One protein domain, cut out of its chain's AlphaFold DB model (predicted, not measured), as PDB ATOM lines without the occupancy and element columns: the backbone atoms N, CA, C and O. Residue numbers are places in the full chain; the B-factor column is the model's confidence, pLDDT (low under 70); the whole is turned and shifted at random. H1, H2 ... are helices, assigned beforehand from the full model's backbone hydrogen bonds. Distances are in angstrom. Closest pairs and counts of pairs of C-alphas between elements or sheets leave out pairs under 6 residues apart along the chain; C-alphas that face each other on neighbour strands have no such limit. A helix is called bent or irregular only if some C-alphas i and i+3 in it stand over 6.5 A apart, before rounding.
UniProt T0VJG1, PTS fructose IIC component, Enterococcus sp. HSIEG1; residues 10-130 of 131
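AT A GLANCE: This is residues 10 to 130 of the 131 residues of the protein "PTS fructose IIC component" of Enterococcus sp. HSIEG1 (UniProt T0VJG1). A small core of three helices, H2, H3 and the first arm of the bent helix H4, has two long projections: the bent helix H1 passes along one side of the core and sticks out with residues 10 to 29, and the second arm of H4 runs away from the core with H5 folded back beside it as a hairpin. The contacts of H1 with the core are few. The printed part has 121 residues with five named helices, H1 to H5 in order along the chain, and no named strand; the class is all helix. The whole is loose, with a radius of gyration of the C-alphas of 18.1 A, and flat, spanning 52 by 51 by 19 A.

IN THESE COORDINATES: H1, residues 10 to 44, was assigned as one helix by its hydrogen bonds but is bent: C-alphas 25 and 28 are 6.5 A apart. Its arm H1a, residues 10 to 25, begins at C-alpha 10 (29.200, 69.082, 182.804) and is 22.4 A long; H1b, residues 28 to 44, is 24.4 A long. H2 holds residues 49 to 62 and H3 residues 67 to 81, 20.2 A and 21.1 A long. H4, residues 85 to 108, is likewise one helix by its hydrogen bonds but bent, with C-alphas 95 and 98 6.6 A apart; its arms H4a, residues 85 to 95, and H4b, residues 98 to 108, are each 15.3 A long. H5, residues 121 to 128, is 11.6 A long and ends at C-alpha 128 (11.644, 93.014, 165.198).

HOW THE PARTS SIT: H2, H3 and H4a form an up and down bundle, each running against the one before it. H2 and H4a touch, with the closest C-alphas, those of Gly 57 and Gly 94, 4.3 A apart. H3 touches H4a at a shallow tilt of 30 degrees, opposite ways; the C-alphas of Ala 76 and Met 88 are closest, at 5.0 A. H2 touches H3 with residues 56 to 62 alone, closest at the C-alphas of Met 60 and Asn 69, 5.1 A. H1b only just touches H3, with 3 pairs of C-alphas within 8 A, closest at Met 34 and Ala 75, 6.2 A. H1a stands at a steep tilt of 56 degrees to H1b and touches no helix. H4b and H5 form a helical hairpin at a shallow tilt of 26 degrees, with the C-alphas of Pro 99 and Leu 124 closest, at 5.1 A. In H1a, H1b, H2, H3, H4a and H4b every O i to N i+4 pair is within hydrogen-bond range; in H5, 3 of 4 are.

THE WHOLE: The C-alphas farthest apart, those of Met 24 and Lys 111, are 52.2 A from each other. The printed part has no cut. The link from H4 to H5, 12 residues, is long; the other links are tight. Mean pLDDT of the printed part is 73.3; 35 residues are under 70, among them residues 110 to 130.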
ATOM      1  N   ILE A  10      29.509  69.936 183.960       88.12
ATOM      2  CA  ILE A  10      29.200  69.082 182.804       88.12
ATOM      3  C   ILE A  10      28.821  69.928 181.574       88.12
ATOM      4  O   ILE A  10      29.440  69.731 180.526       88.12
ATOM      5  N   PRO A  11      27.899  70.910 181.657       89.12
ATOM      6  CA  PRO A  11      27.555  71.741 180.504       89.12
ATOM      7  C   PRO A  11      28.739  72.549 179.969       89.12
ATOM      8  O   PRO A  11      28.901  72.647 178.754       89.12
ATOM      9  N   VAL A  12      29.594  73.095 180.840       91.50
ATOM     10  CA  VAL A  12      30.762  73.884 180.418       91.50
ATOM     11  C   VAL A  12      31.772  73.021 179.667       91.50
ATOM     12  O   VAL A  12      32.211  73.407 178.591       91.50
ATOM     13  N   ILE A  13      32.109  71.833 180.172       91.25
ATOM     14  CA  ILE A  13      33.082  70.959 179.497       91.25
ATOM     15  C   ILE A  13      32.521  70.456 178.159       91.25
ATOM     16  O   ILE A  13      33.223  70.476 177.150       91.25
ATOM     17  N   VAL A  14      31.245  70.058 178.123       91.25
ATOM     18  CA  VAL A  14      30.601  69.562 176.896       91.25
ATOM     19  C   VAL A  14      30.495  70.664 175.837       91.25
ATOM     20  O   VAL A  14      30.827  70.425 174.677       91.25
ATOM     21  N   THR A  15      30.084  71.878 176.216       91.31
ATOM     22  CA  THR A  15      30.015  73.016 175.280       91.31
ATOM     23  C   THR A  15      31.394  73.487 174.835       91.31
ATOM     24  O   THR A  15      31.540  73.877 173.680       91.31
ATOM     25  N   LEU A  16      32.419  73.386 175.686       91.75
ATOM     26  CA  LEU A  16      33.794  73.718 175.323       91.75
ATOM     27  C   LEU A  16      34.349  72.745 174.276       91.75
ATOM     28  O   LEU A  16      34.838  73.178 173.236       91.75
ATOM     29  N   VAL A  17      34.204  71.436 174.492       92.75
ATOM     30  CA  VAL A  17      34.664  70.418 173.533       92.75
ATOM     31  C   VAL A  17      33.852  70.475 172.238       92.75
ATOM     32  O   VAL A  17      34.425  70.518 171.149       92.75
ATOM     33  N   SER A  18      32.521  70.535 172.336       90.00
ATOM     34  CA  SER A  18      31.645  70.641 171.163       90.00
ATOM     35  C   SER A  18      31.881  71.939 170.386       90.00
ATOM     36  O   SER A  18      31.846  71.928 169.158       90.00
ATOM     37  N   GLY A  19      32.127  73.051 171.081       88.25
ATOM     38  CA  GLY A  19      32.440  74.342 170.479       88.25
ATOM     39  C   GLY A  19      33.781  74.319 169.750       88.25
ATOM     40  O   GLY A  19      33.850  74.742 168.601       88.25
ATOM     41  N   MET A  20      34.830  73.756 170.358       88.94
ATOM     42  CA  MET A  20      36.136  73.614 169.702       88.94
ATOM     43  C   MET A  20      36.063  72.740 168.444       88.94
ATOM     44  O   MET A  20      36.613  73.116 167.409       88.94
ATOM     45  N   LEU A  21      35.336  71.619 168.494       90.50
ATOM     46  CA  LEU A  21      35.117  70.763 167.323       90.50
ATOM     47  C   LEU A  21      34.364  71.498 166.208       90.50
ATOM     48  O   LEU A  21      34.733  71.392 165.037       90.50
ATOM     49  N   PHE A  22      33.344  72.280 166.563       87.50
ATOM     50  CA  PHE A  22      32.613  73.100 165.602       87.50
ATOM     51  C   PHE A  22      33.518  74.146 164.937       87.50
ATOM     52  O   PHE A  22      33.526  74.267 163.711       87.50
ATOM     53  N   LEU A  23      34.329  74.856 165.725       83.88
ATOM     54  CA  LEU A  23      35.242  75.879 165.217       83.88
ATOM     55  C   LEU A  23      36.325  75.303 164.295       83.88
ATOM     56  O   LEU A  23      36.702  75.954 163.328       83.88
ATOM     57  N   MET A  24      36.811  74.090 164.552       84.75
ATOM     58  CA  MET A  24      37.868  73.485 163.735       84.75
ATOM     59  C   MET A  24      37.348  72.805 162.466       84.75
ATOM     60  O   MET A  24      37.994  72.893 161.427       84.75
ATOM     61  N   ILE A  25      36.201  72.124 162.534       86.06
ATOM     62  CA  ILE A  25      35.722  71.265 161.437       86.06
ATOM     63  C   ILE A  25      34.661  71.974 160.593       86.06
ATOM     64  O   ILE A  25      34.706  71.932 159.366       86.06
ATOM     65  N   PHE A  26      33.704  72.637 161.241       81.50
ATOM     66  CA  PHE A  26      32.542  73.214 160.567       81.50
ATOM     67  C   PHE A  26      32.733  74.690 160.216       81.50
ATOM     68  O   PHE A  26      32.210  75.134 159.198       81.50
ATOM     69  N   SER A  27      33.502  75.450 161.001       78.50
ATOM     70  CA  SER A  27      33.743  76.870 160.713       78.50
ATOM     71  C   SER A  27      34.481  77.125 159.392       78.50
ATOM     72  O   SER A  27      34.057  78.036 158.685       78.50
ATOM     73  N   PRO A  28      35.537  76.378 159.002       81.56
ATOM     74  CA  PRO A  28      36.258  76.653 157.755       81.56
ATOM     75  C   PRO A  28      35.404  76.551 156.477       81.56
ATOM     76  O   PRO A  28      35.428  77.498 155.687       81.56
ATOM     77  N   PRO A  29      34.609  75.480 156.244       81.44
ATOM     78  CA  PRO A  29      33.762  75.416 155.054       81.44
ATOM     79  C   PRO A  29      32.657  76.478 155.082       81.44
ATOM     80  O   PRO A  29      32.326  77.042 154.040       81.44
ATOM     81  N   LEU A  30      32.119  76.807 156.262       75.75
ATOM     82  CA  LEU A  30      31.103  77.851 156.401       75.75
ATOM     83  C   LEU A  30      31.672  79.242 156.093       75.75
ATOM     84  O   LEU A  30      31.051  80.016 155.367       75.75
ATOM     85  N   ALA A  31      32.871  79.536 156.599       73.25
ATOM     86  CA  ALA A  31      33.578  80.782 156.345       73.25
ATOM     87  C   ALA A  31      33.898  80.951 154.856       73.25
ATOM     88  O   ALA A  31      33.700  82.036 154.321       73.25
ATOM     89  N   PHE A  32      34.298  79.881 154.162       78.38
ATOM     90  CA  PHE A  32      34.529  79.918 152.716       78.38
ATOM     91  C   PHE A  32      33.265  80.292 151.930       78.38
ATOM     92  O   PHE A  32      33.316  81.131 151.033       78.38
ATOM     93  N   ILE A  33      32.115  79.703 152.274       78.75
ATOM     94  CA  ILE A  33      30.839  80.032 151.622       78.75
ATOM     95  C   ILE A  33      30.467  81.494 151.896       78.75
ATOM     96  O   ILE A  33      30.039  82.199 150.980       78.75
ATOM     97  N   MET A  34      30.653  81.959 153.134       68.50
ATOM     98  CA  MET A  34      30.386  83.350 153.501       68.50
ATOM     99  C   MET A  34      31.302  84.326 152.772       68.50
ATOM    100  O   MET A  34      30.804  85.310 152.241       68.50
ATOM    101  N   ASP A  35      32.596  84.045 152.676       74.44
ATOM    102  CA  ASP A  35      33.558  84.888 151.964       74.44
ATOM    103  C   ASP A  35      33.236  84.960 150.462       74.44
ATOM    104  O   ASP A  35      33.175  86.037 149.873       74.44
ATOM    105  N   ARG A  36      32.883  83.828 149.837       77.44
ATOM    106  CA  ARG A  36      32.413  83.814 148.440       77.44
ATOM    107  C   ARG A  36      31.128  84.609 148.238       77.44
ATOM    108  O   ARG A  36      31.010  85.338 147.255       77.44
ATOM    109  N   PHE A  37      30.184  84.500 149.166       70.12
ATOM    110  CA  PHE A  37      28.945  85.270 149.124       70.12
ATOM    111  C   PHE A  37      29.193  86.772 149.332       70.12
ATOM    112  O   PHE A  37      28.609  87.597 148.633       70.12
ATOM    113  N   GLN A  38      30.107  87.134 150.233       68.50
ATOM    114  CA  GLN A  38      30.527  88.514 150.471       68.50
ATOM    115  C   GLN A  38      31.218  89.110 149.245       68.50
ATOM    116  O   GLN A  38      30.829  90.187 148.800       68.50
ATOM    117  N   GLN A  39      32.165  88.397 148.634       75.25
ATOM    118  CA  GLN A  39      32.825  88.821 147.395       75.25
ATOM    119  C   GLN A  39      31.818  89.017 146.255       75.25
ATOM    120  O   GLN A  39      31.909  89.994 145.510       75.25
ATOM    121  N   TRP A  40      30.819  88.138 146.146       73.94
ATOM    122  CA  TRP A  40      29.736  88.282 145.173       73.94
ATOM    123  C   TRP A  40      28.866  89.524 145.437       73.94
ATOM    124  O   TRP A  40      28.557  90.271 144.509       73.94
ATOM    125  N   ILE A  41      28.535  89.809 146.700       65.31
ATOM    126  CA  ILE A  41      27.822  91.035 147.092       65.31
ATOM    127  C   ILE A  41      28.654  92.288 146.794       65.31
ATOM    128  O   ILE A  41      28.127  93.266 146.264       65.31
ATOM    129  N   ILE A  42      29.950  92.275 147.110       69.19
ATOM    130  CA  ILE A  42      30.862  93.395 146.854       69.19
ATOM    131  C   ILE A  42      30.954  93.664 145.347       69.19
ATOM    132  O   ILE A  42      30.847  94.819 144.933       69.19
ATOM    133  N   ALA A  43      31.040  92.614 144.522       71.12
ATOM    134  CA  ALA A  43      31.015  92.731 143.064       71.12
ATOM    135  C   ALA A  43      29.714  93.374 142.537       71.12
ATOM    136  O   ALA A  43      29.733  94.088 141.536       71.12
ATOM    137  N   LEU A  44      28.587  93.184 143.230       64.06
ATOM    138  CA  LEU A  44      27.289  93.770 142.875       64.06
ATOM    139  C   LEU A  44      27.090  95.208 143.394       64.06
ATOM    140  O   LEU A  44      26.228  95.931 142.881       64.06
ATOM    141  N   ASN A  45      27.874  95.654 144.383       62.81
ATOM    142  CA  ASN A  45      27.716  96.962 145.033       62.81
ATOM    143  C   ASN A  45      27.979  98.148 144.076       62.81
ATOM    144  O   ASN A  45      27.492  99.253 144.321       62.81
ATOM    145  N   GLY A  46      28.699  97.916 142.970       63.75
ATOM    146  CA  GLY A  46      28.957  98.908 141.920       63.75
ATOM    147  C   GLY A  46      27.857  99.050 140.855       63.75
ATOM    148  O   GLY A  46      27.835 100.067 140.171       63.75
ATOM    149  N   GLY A  47      26.942  98.078 140.715       64.38
ATOM    150  CA  GLY A  47      25.982  98.038 139.597       64.38
ATOM    151  C   GLY A  47      24.505  97.868 139.972       64.38
ATOM    152  O   GLY A  47      23.646  98.393 139.270       64.38
ATOM    153  N   ALA A  48      24.175  97.169 141.068       68.62
ATOM    154  CA  ALA A  48      22.786  96.797 141.370       68.62
ATOM    155  C   ALA A  48      22.501  96.649 142.878       68.62
ATOM    156  O   ALA A  48      22.162  95.572 143.374       68.62
ATOM    157  N   LYS A  49      22.581  97.755 143.628       68.50
ATOM    158  CA  LYS A  49      22.291  97.785 145.080       68.50
ATOM    159  C   LYS A  49      20.893  97.259 145.449       68.50
ATOM    160  O   LYS A  49      20.712  96.707 146.531       68.50
ATOM    161  N   SER A  50      19.920  97.381 144.544       70.00
ATOM    162  CA  SER A  50      18.566  96.832 144.696       70.00
ATOM    163  C   SER A  50      18.528  95.300 144.690       70.00
ATOM    164  O   SER A  50      17.761  94.706 145.445       70.00
ATOM    165  N   VAL A  51      19.381  94.647 143.894       73.75
ATOM    166  CA  VAL A  51      19.456  93.178 143.798       73.75
ATOM    167  C   VAL A  51      20.026  92.589 145.085       73.75
ATOM    168  O   VAL A  51      19.474  91.629 145.616       73.75
ATOM    169  N   ILE A  52      21.068  93.214 145.643       72.50
ATOM    170  CA  ILE A  52      21.638  92.823 146.942       72.50
ATOM    171  C   ILE A  52      20.575  92.922 148.043       72.50
ATOM    172  O   ILE A  52      20.410  91.991 148.831       72.50
ATOM    173  N   GLY A  53      19.821  94.027 148.070       74.06
ATOM    174  CA  GLY A  53      18.723  94.211 149.019       74.06
ATOM    175  C   GLY A  53      17.641  93.136 148.890       74.06
ATOM    176  O   GLY A  53      17.194  92.597 149.900       74.06
ATOM    177  N   GLY A  54      17.274  92.774 147.657       76.12
ATOM    178  CA  GLY A  54      16.293  91.725 147.378       76.12
ATOM    179  C   GLY A  54      16.745  90.331 147.820       76.12
ATOM    180  O   GLY A  54      15.973  89.612 148.445       76.12
ATOM    181  N   VAL A  55      18.001  89.958 147.557       77.56
ATOM    182  CA  VAL A  55      18.541  88.642 147.941       77.56
ATOM    183  C   VAL A  55      18.666  88.518 149.458       77.56
ATOM    184  O   VAL A  55      18.225  87.525 150.029       77.56
ATOM    185  N   ILE A  56      19.199  89.542 150.133       78.62
ATOM    186  CA  ILE A  56      19.303  89.542 151.599       78.62
ATOM    187  C   ILE A  56      17.908  89.534 152.229       78.62
ATOM    188  O   ILE A  56      17.659  88.749 153.142       78.62
ATOM    189  N   GLY A  57      16.975  90.340 151.713       75.50
ATOM    190  CA  GLY A  57      15.580  90.332 152.154       75.50
ATOM    191  C   GLY A  57      14.912  88.964 151.979       75.50
ATOM    192  O   GLY A  57      14.226  88.498 152.889       75.50
ATOM    193  N   ALA A  58      15.173  88.274 150.864       77.50
ATOM    194  CA  ALA A  58      14.687  86.916 150.630       77.50
ATOM    195  C   ALA A  58      15.269  85.915 151.643       77.50
ATOM    196  O   ALA A  58      14.523  85.112 152.202       77.50
ATOM    197  N   CYS A  59      16.567  85.997 151.954       78.06
ATOM    198  CA  CYS A  59      17.193  85.160 152.983       78.06
ATOM    199  C   CYS A  59      16.608  85.401 154.385       78.06
ATOM    200  O   CYS A  59      16.452  84.443 155.143       78.06
ATOM    201  N   MET A  60      16.266  86.651 154.725       78.25
ATOM    202  CA  MET A  60      15.637  86.990 156.012       78.25
ATOM    203  C   MET A  60      14.217  86.408 156.129       78.25
ATOM    204  O   MET A  60      13.799  85.984 157.205       78.25
ATOM    205  N   GLY A  61      13.475  86.360 155.017       70.75
ATOM    206  CA  GLY A  61      12.102  85.847 154.977       70.75
ATOM    207  C   GLY A  61      11.972  84.329 154.823       70.75
ATOM    208  O   GLY A  61      10.923  83.790 155.161       70.75
ATOM    209  N   PHE A  62      13.004  83.635 154.330       76.31
ATOM    210  CA  PHE A  62      12.901  82.226 153.928       76.31
ATOM    211  C   PHE A  62      12.631  81.269 155.096       76.31
ATOM    212  O   PHE A  62      11.795  80.380 154.992       76.31
ATOM    213  N   ASP A  63      13.337  81.465 156.210       74.31
ATOM    214  CA  ASP A  63      13.359  80.516 157.332       74.31
ATOM    215  C   ASP A  63      12.903  81.155 158.655       74.31
ATOM    216  O   ASP A  63      13.138  80.616 159.733       74.31
ATOM    217  N   LEU A  64      12.303  82.354 158.587       66.38
ATOM    218  CA  LEU A  64      11.688  83.084 159.710       66.38
ATOM    219  C   LEU A  64      12.529  83.135 161.010       66.38
ATOM    220  O   LEU A  64      11.980  83.266 162.103       66.38
ATOM    221  N   GLY A  65      13.861  83.044 160.905       63.94
ATOM    222  CA  GLY A  65      14.778  83.014 162.050       63.94
ATOM    223  C   GLY A  65      15.674  81.776 162.189       63.94
ATOM    224  O   GLY A  65      16.524  81.782 163.080       63.94
ATOM    225  N   GLY A  66      15.537  80.750 161.344       69.88
ATOM    226  CA  GLY A  66      16.364  79.536 161.388       69.88
ATOM    227  C   GLY A  66      17.791  79.683 160.800       69.88
ATOM    228  O   GLY A  66      18.304  80.806 160.674       69.88
ATOM    229  N   PRO A  67      18.505  78.573 160.497       68.38
ATOM    230  CA  PRO A  67      19.928  78.571 160.121       68.38
ATOM    231  C   PRO A  67      20.297  79.489 158.947       68.38
ATOM    232  O   PRO A  67      21.374  80.095 158.960       68.38
ATOM    233  N   ILE A  68      19.415  79.638 157.956       74.81
ATOM    234  CA  ILE A  68      19.676  80.486 156.781       74.81
ATOM    235  C   ILE A  68      19.691  81.964 157.188       74.81
ATOM    236  O   ILE A  68      20.617  82.702 156.844       74.81
ATOM    237  N   ASN A  69      18.720  82.380 158.006       80.31
ATOM    238  CA  ASN A  69      18.616  83.749 158.503       80.31
ATOM    239  C   ASN A  69      19.812  84.132 159.391       80.31
ATOM    240  O   ASN A  69      20.346  85.238 159.275       80.31
ATOM    241  N   LYS A  70      20.273  83.222 160.260       75.50
ATOM    242  CA  LYS A  70      21.438  83.475 161.126       75.50
ATOM    243  C   LYS A  70      22.728  83.622 160.333       75.50
ATOM    244  O   LYS A  70      23.486  84.555 160.581       75.50
ATOM    245  N   THR A  71      22.934  82.757 159.350       76.31
ATOM    246  CA  THR A  71      24.102  82.813 158.470       76.31
ATOM    247  C   THR A  71      24.117  84.105 157.641       76.31
ATOM    248  O   THR A  71      25.117  84.821 157.631       76.31
ATOM    249  N   ALA A  72      22.983  84.480 157.037       76.62
ATOM    250  CA  ALA A  72      22.850  85.730 156.287       76.62
ATOM    251  C   ALA A  72      23.021  86.979 157.175       76.62
ATOM    252  O   ALA A  72      23.649  87.954 156.763       76.62
ATOM    253  N   SER A  73      22.523  86.938 158.415       78.25
ATOM    254  CA  SER A  73      22.710  88.017 159.397       78.25
ATOM    255  C   SER A  73      24.179  88.191 159.781       78.25
ATOM    256  O   SER A  73      24.654  89.319 159.878       78.25
ATOM    257  N   LEU A  74      24.909  87.086 159.977       78.88
ATOM    258  CA  LEU A  74      26.345  87.110 160.259       78.88
ATOM    259  C   LEU A  74      27.138  87.671 159.075       78.88
ATOM    260  O   LEU A  74      28.010  88.508 159.287       78.88
ATOM    261  N   ALA A  75      26.795  87.290 157.842       75.69
ATOM    262  CA  ALA A  75      27.416  87.847 156.640       75.69
ATOM    263  C   ALA A  75      27.180  89.360 156.505       75.69
ATOM    264  O   ALA A  75      28.111  90.112 156.234       75.69
ATOM    265  N   ALA A  76      25.947  89.823 156.736       78.12
ATOM    266  CA  ALA A  76      25.619  91.246 156.697       78.12
ATOM    267  C   ALA A  76      26.309  92.040 157.821       78.12
ATOM    268  O   ALA A  76      26.739  93.167 157.594       78.12
ATOM    269  N   ASN A  77      26.449  91.452 159.015       81.88
ATOM    270  CA  ASN A  77      27.183  92.062 160.126       81.88
ATOM    271  C   ASN A  77      28.694  92.129 159.851       81.88
ATOM    272  O   ASN A  77      29.312  93.132 160.190       81.88
ATOM    273  N   ALA A  78      29.277  91.101 159.225       78.12
ATOM    274  CA  ALA A  78      30.683  91.101 158.818       78.12
ATOM    275  C   ALA A  78      30.965  92.228 157.812       78.12
ATOM    276  O   ALA A  78      31.842  93.050 158.041       78.12
ATOM    277  N   LEU A  79      30.123  92.363 156.781       75.81
ATOM    278  CA  LEU A  79      30.215  93.466 155.816       75.81
ATOM    279  C   LEU A  79      29.997  94.845 156.464       75.81
ATOM    280  O   LEU A  79      30.605  95.826 156.044       75.81
ATOM    281  N   GLY A  80      29.148  94.929 157.494       79.25
ATOM    282  CA  GLY A  80      28.973  96.145 158.293       79.25
ATOM    283  C   GLY A  80      30.216  96.511 159.110       79.25
ATOM    284  O   GLY A  80      30.543  97.691 159.213       79.25
ATOM    285  N   ALA A  81      30.943  95.519 159.638       78.00
ATOM    286  CA  ALA A  81      32.224  95.737 160.314       78.00
ATOM    287  C   ALA A  81      33.299  96.277 159.351       78.00
ATOM    288  O   ALA A  81      34.107  97.111 159.753       78.00
ATOM    289  N   ASP A  82      33.232  95.892 158.074       77.25
ATOM    290  CA  ASP A  82      34.084  96.413 156.995       77.25
ATOM    291  C   ASP A  82      33.604  97.771 156.428       77.25
ATOM    292  O   ASP A  82      34.142  98.277 155.441       77.25
ATOM    293  N   GLY A  83      32.578  98.390 157.029       76.25
ATOM    294  CA  GLY A  83      32.044  99.702 156.636       76.25
ATOM    295  C   GLY A  83      31.051  99.679 155.465       76.25
ATOM    296  O   GLY A  83      30.596 100.734 155.008       76.25
ATOM    297  N   ILE A  84      30.663  98.498 154.976       75.94
ATOM    298  CA  ILE A  84      29.688  98.332 153.893       75.94
ATOM    299  C   ILE A  84      28.277  98.221 154.489       75.94
ATOM    300  O   ILE A  84      27.754  97.142 154.759       75.94
ATOM    301  N   ASN A  85      27.609  99.366 154.648       78.38
ATOM    302  CA  ASN A  85      26.320  99.455 155.353       78.38
ATOM    303  C   ASN A  85      25.086  99.003 154.544       78.38
ATOM    304  O   ASN A  85      24.013  98.817 155.115       78.38
ATOM    305  N   GLY A  86      25.196  98.828 153.223       79.06
ATOM    306  CA  GLY A  86      24.060  98.439 152.368       79.06
ATOM    307  C   GLY A  86      23.437  97.082 152.751       79.06
ATOM    308  O   GLY A  86      22.240  97.023 153.036       79.06
ATOM    309  N   PRO A  87      24.236  96.003 152.825       75.75
ATOM    310  CA  PRO A  87      23.803  94.685 153.295       75.75
ATOM    311  C   PRO A  87      23.239  94.692 154.719       75.75
ATOM    312  O   PRO A  87      22.246  94.019 155.000       75.75
ATOM    313  N   MET A  88      23.830  95.494 155.609       77.81
ATOM    314  CA  MET A  88      23.368  95.645 156.989       77.81
ATOM    315  C   MET A  88      21.984  96.308 157.056       77.81
ATOM    316  O   MET A  88      21.108  95.828 157.773       77.81
ATOM    317  N   ALA A  89      21.753  97.358 156.264       78.75
ATOM    318  CA  ALA A  89      20.444  97.997 156.159       78.75
ATOM    319  C   ALA A  89      19.386  97.042 155.575       78.75
ATOM    320  O   ALA A  89      18.269  96.970 156.085       78.75
ATOM    321  N   ALA A  90      19.748  96.254 154.556       79.81
ATOM    322  CA  ALA A  90      18.858  95.253 153.970       79.81
ATOM    323  C   ALA A  90      18.466  94.152 154.970       79.81
ATOM    324  O   ALA A  90      17.303  93.752 155.007       79.81
ATOM    325  N   LYS A  91      19.402  93.707 155.822       81.38
ATOM    326  CA  LYS A  91      19.127  92.765 156.921       81.38
ATOM    327  C   LYS A  91      18.078  93.324 157.884       81.38
ATOM    328  O   LYS A  91      17.119  92.632 158.204       81.38
ATOM    329  N   LEU A  92      18.240  94.574 158.322       80.19
ATOM    330  CA  LEU A  92      17.329  95.211 159.280       80.19
ATOM    331  C   LEU A  92      15.903  95.324 158.720       80.19
ATOM    332  O   LEU A  92      14.939  94.935 159.377       80.19
ATOM    333  N   VAL A  93      15.766  95.788 157.475       80.00
ATOM    334  CA  VAL A  93      14.455  95.923 156.816       80.00
ATOM    335  C   VAL A  93      13.840  94.553 156.501       80.00
ATOM    336  O   VAL A  93      12.654  94.324 156.749       80.00
ATOM    337  N   GLY A  94      14.645  93.610 156.001       77.19
ATOM    338  CA  GLY A  94      14.213  92.240 155.726       77.19
ATOM    339  C   GLY A  94      13.738  91.520 156.988       77.19
ATOM    340  O   GLY A  94      12.692  90.880 156.971       77.19
ATOM    341  N   GLY A  95      14.439  91.703 158.105       73.69
ATOM    342  CA  GLY A  95      14.093  91.128 159.403       73.69
ATOM    343  C   GLY A  95      12.768  91.621 159.988       73.69
ATOM    344  O   GLY A  95      12.053  90.865 160.644       73.69
ATOM    345  N   MET A  96      12.395  92.871 159.709       78.06
ATOM    346  CA  MET A  96      11.111  93.441 160.128       78.06
ATOM    347  C   MET A  96       9.936  93.038 159.223       78.06
ATOM    348  O   MET A  96       8.778  93.189 159.614       78.06
ATOM    349  N   THR A  97      10.198  92.485 158.035       81.19
ATOM    350  CA  THR A  97       9.145  92.130 157.070       81.19
ATOM    351  C   THR A  97       8.240  90.981 157.562       81.19
ATOM    352  O   THR A  97       7.018  91.145 157.515       81.19
ATOM    353  N   PRO A  98       8.757  89.857 158.107       77.31
ATOM    354  CA  PRO A  98       7.921  88.780 158.641       77.31
ATOM    355  C   PRO A  98       6.959  89.164 159.780       77.31
ATOM    356  O   PRO A  98       5.780  88.807 159.684       77.31
ATOM    357  N   PRO A  99       7.372  89.886 160.847       76.31
ATOM    358  CA  PRO A  99       6.451  90.244 161.925       76.31
ATOM    359  C   PRO A  99       5.375  91.238 161.475       76.31
ATOM    360  O   PRO A  99       4.225  91.118 161.901       76.31
ATOM    361  N   ILE A 100       5.707  92.175 160.577       78.69
ATOM    362  CA  ILE A 100       4.729  93.108 159.997       78.69
ATOM    363  C   ILE A 100       3.739  92.355 159.099       78.69
ATOM    364  O   ILE A 100       2.530  92.567 159.201       78.69
ATOM    365  N   GLY A 101       4.223  91.422 158.273       77.06
ATOM    366  CA  GLY A 101       3.372  90.565 157.446       77.06
ATOM    367  C   GLY A 101       2.412  89.715 158.282       77.06
ATOM    368  O   GLY A 101       1.215  89.675 157.998       77.06
ATOM    369  N   ALA A 102       2.903  89.109 159.365       75.75
ATOM    370  CA  ALA A 102       2.077  88.355 160.305       75.75
ATOM    371  C   ALA A 102       1.034  89.247 161.000       75.75
ATOM    372  O   ALA A 102      -0.133  88.868 161.097       75.75
ATOM    373  N   PHE A 103       1.416  90.451 161.431       77.81
ATOM    374  CA  PHE A 103       0.496  91.418 162.032       77.81
ATOM    375  C   PHE A 103      -0.646  91.788 161.072       77.81
ATOM    376  O   PHE A 103      -1.819  91.662 161.428       77.81
ATOM    377  N   ILE A 104      -0.326  92.149 159.828       78.88
ATOM    378  CA  ILE A 104      -1.328  92.479 158.803       78.88
ATOM    379  C   ILE A 104      -2.216  91.263 158.497       78.88
ATOM    380  O   ILE A 104      -3.441  91.392 158.435       78.88
ATOM    381  N   ALA A 105      -1.630  90.067 158.385       77.50
ATOM    382  CA  ALA A 105      -2.380  88.833 158.169       77.50
ATOM    383  C   ALA A 105      -3.371  88.554 159.311       77.50
ATOM    384  O   ALA A 105      -4.511  88.176 159.044       77.50
ATOM    385  N   THR A 106      -2.995  88.801 160.573       72.25
ATOM    386  CA  THR A 106      -3.921  88.649 161.710       72.25
ATOM    387  C   THR A 106      -5.063  89.667 161.710       72.25
ATOM    388  O   THR A 106      -6.179  89.314 162.093       72.25
ATOM    389  N   LEU A 107      -4.831  90.902 161.243       75.25
ATOM    390  CA  LEU A 107      -5.887  91.912 161.113       75.25
ATOM    391  C   LEU A 107      -6.903  91.539 160.022       75.25
ATOM    392  O   LEU A 107      -8.107  91.669 160.239       75.25
ATOM    393  N   LEU A 108      -6.427  91.035 158.878       76.81
ATOM    394  CA  LEU A 108      -7.270  90.675 157.732       76.81
ATOM    395  C   LEU A 108      -7.982  89.322 157.912       76.81
ATOM    396  O   LEU A 108      -9.153  89.182 157.565       76.81
ATOM    397  N   ALA A 109      -7.318  88.322 158.498       72.12
ATOM    398  CA  ALA A 109      -7.847  86.963 158.658       72.12
ATOM    399  C   ALA A 109      -8.624  86.738 159.973       72.12
ATOM    400  O   ALA A 109      -8.899  85.590 160.341       72.12
ATOM    401  N   LYS A 110      -9.037  87.819 160.658       59.78
ATOM    402  CA  LYS A 110      -9.746  87.805 161.955       59.78
ATOM    403  C   LYS A 110     -10.947  86.846 161.996       59.78
ATOM    404  O   LYS A 110     -11.271  86.313 163.049       59.78
ATOM    405  N   LYS A 111     -11.591  86.577 160.853       57.28
ATOM    406  CA  LYS A 111     -12.758  85.683 160.756       57.28
ATOM    407  C   LYS A 111     -12.416  84.181 160.672       57.28
ATOM    408  O   LYS A 111     -13.254  83.372 161.050       57.28
ATOM    409  N   ASN A 112     -11.205  83.810 160.235       57.53
ATOM    410  CA  ASN A 112     -10.779  82.411 160.033       57.53
ATOM    411  C   ASN A 112      -9.829  81.887 161.129       57.53
ATOM    412  O   ASN A 112      -9.789  80.686 161.382       57.53
ATOM    413  N   LEU A 113      -9.092  82.770 161.816       56.44
ATOM    414  CA  LEU A 113      -8.096  82.391 162.834       56.44
ATOM    415  C   LEU A 113      -8.680  82.131 164.240       56.44
ATOM    416  O   LEU A 113      -7.954  81.716 165.140       56.44
ATOM    417  N   HIS A 114      -9.992  82.301 164.444       49.91
ATOM    418  CA  HIS A 114     -10.648  82.109 165.749       49.91
ATOM    419  C   HIS A 114     -10.553  80.683 166.330       49.91
ATOM    420  O   HIS A 114     -10.866  80.496 167.503       49.91
ATOM    421  N   LYS A 115     -10.113  79.675 165.561       49.97
ATOM    422  CA  LYS A 115      -9.980  78.290 166.050       49.97
ATOM    423  C   LYS A 115      -8.587  77.913 166.554       49.97
ATOM    424  O   LYS A 115      -8.468  76.885 167.211       49.97
ATOM    425  N   HIS A 116      -7.545  78.709 166.298       47.97
ATOM    426  CA  HIS A 116      -6.190  78.333 166.700       47.97
ATOM    427  C   HIS A 116      -5.404  79.528 167.249       47.97
ATOM    428  O   HIS A 116      -4.930  80.372 166.501       47.97
ATOM    429  N   LYS A 117      -5.279  79.550 168.584       50.06
ATOM    430  CA  LYS A 117      -4.272  80.236 169.417       50.06
ATOM    431  C   LYS A 117      -3.790  81.602 168.893       50.06
ATOM    432  O   LYS A 117      -2.888  81.683 168.067       50.06
ATOM    433  N   SER A 118      -4.333  82.678 169.463       53.66
ATOM    434  CA  SER A 118      -3.845  84.046 169.285       53.66
ATOM    435  C   SER A 118      -2.351  84.138 169.611       53.66
ATOM    436  O   SER A 118      -1.939  84.062 170.769       53.66
ATOM    437  N   ILE A 119      -1.517  84.291 168.582       59.34
ATOM    438  CA  ILE A 119      -0.104  84.627 168.760       59.34
ATOM    439  C   ILE A 119      -0.069  85.992 169.464       59.34
ATOM    440  O   ILE A 119      -0.681  86.941 168.960       59.34
ATOM    441  N   PRO A 120       0.585  86.127 170.632       62.06
ATOM    442  CA  PRO A 120       0.612  87.398 171.339       62.06
ATOM    443  C   PRO A 120       1.308  88.442 170.467       62.06
ATOM    444  O   PRO A 120       2.483  88.299 170.142       62.06
ATOM    445  N   LEU A 121       0.603  89.521 170.123       58.12
ATOM    446  CA  LEU A 121       1.110  90.638 169.310       58.12
ATOM    447  C   LEU A 121       2.450  91.198 169.829       58.12
ATOM    448  O   LEU A 121       3.289  91.647 169.056       58.12
ATOM    449  N   LYS A 122       2.671  91.109 171.147       55.31
ATOM    450  CA  LYS A 122       3.921  91.501 171.811       55.31
ATOM    451  C   LYS A 122       5.127  90.653 171.394       55.31
ATOM    452  O   LYS A 122       6.223  91.191 171.308       55.31
ATOM    453  N   LEU A 123       4.943  89.364 171.099       56.44
ATOM    454  CA  LEU A 123       6.022  88.508 170.595       56.44
ATOM    455  C   LEU A 123       6.413  88.911 169.171       56.44
ATOM    456  O   LEU A 123       7.595  89.024 168.897       56.44
ATOM    457  N   LEU A 124       5.457  89.231 168.295       57.81
ATOM    458  CA  LEU A 124       5.774  89.694 166.936       57.81
ATOM    459  C   LEU A 124       6.605  90.988 166.948       57.81
ATOM    460  O   LEU A 124       7.542  91.127 166.168       57.81
ATOM    461  N   PHE A 125       6.311  91.902 167.877       54.00
ATOM    462  CA  PHE A 125       7.064  93.147 168.029       54.00
ATOM    463  C   PHE A 125       8.470  92.918 168.605       54.00
ATOM    464  O   PHE A 125       9.435  93.503 168.122       54.00
ATOM    465  N   GLN A 126       8.613  92.015 169.582       52.41
ATOM    466  CA  GLN A 126       9.905  91.703 170.203       52.41
ATOM    467  C   GLN A 126      10.915  91.127 169.197       52.41
ATOM    468  O   GLN A 126      12.100  91.434 169.275       52.41
ATOM    469  N   TRP A 127      10.457  90.325 168.231       52.22
ATOM    470  CA  TRP A 127      11.325  89.739 167.202       52.22
ATOM    471  C   TRP A 127      11.869  90.778 166.213       52.22
ATOM    472  O   TRP A 127      12.976  90.607 165.710       52.22
ATOM    473  N   GLY A 128      11.155  91.888 166.000       51.06
ATOM    474  CA  GLY A 128      11.644  93.014 165.198       51.06
ATOM    475  C   GLY A 128      12.769  93.820 165.860       51.06
ATOM    476  O   GLY A 128      13.483  94.529 165.162       51.06
ATOM    477  N   TYR A 129      12.953  93.705 167.183       45.16
ATOM    478  CA  TYR A 129      13.994  94.425 167.937       45.16
ATOM    479  C   TYR A 129      15.313  93.650 168.096       45.16
ATOM    480  O   TYR A 129      16.300  94.232 168.535       45.16
ATOM    481  N   VAL A 130      15.338  92.346 167.796       49.09
ATOM    482  CA  VAL A 130      16.469  91.445 168.116       49.09
ATOM    483  C   VAL A 130      17.322  91.089 166.877       49.09
ATOM    484  O   VAL A 130      18.261  90.297 166.981       49.09
TER     485      VAL A 130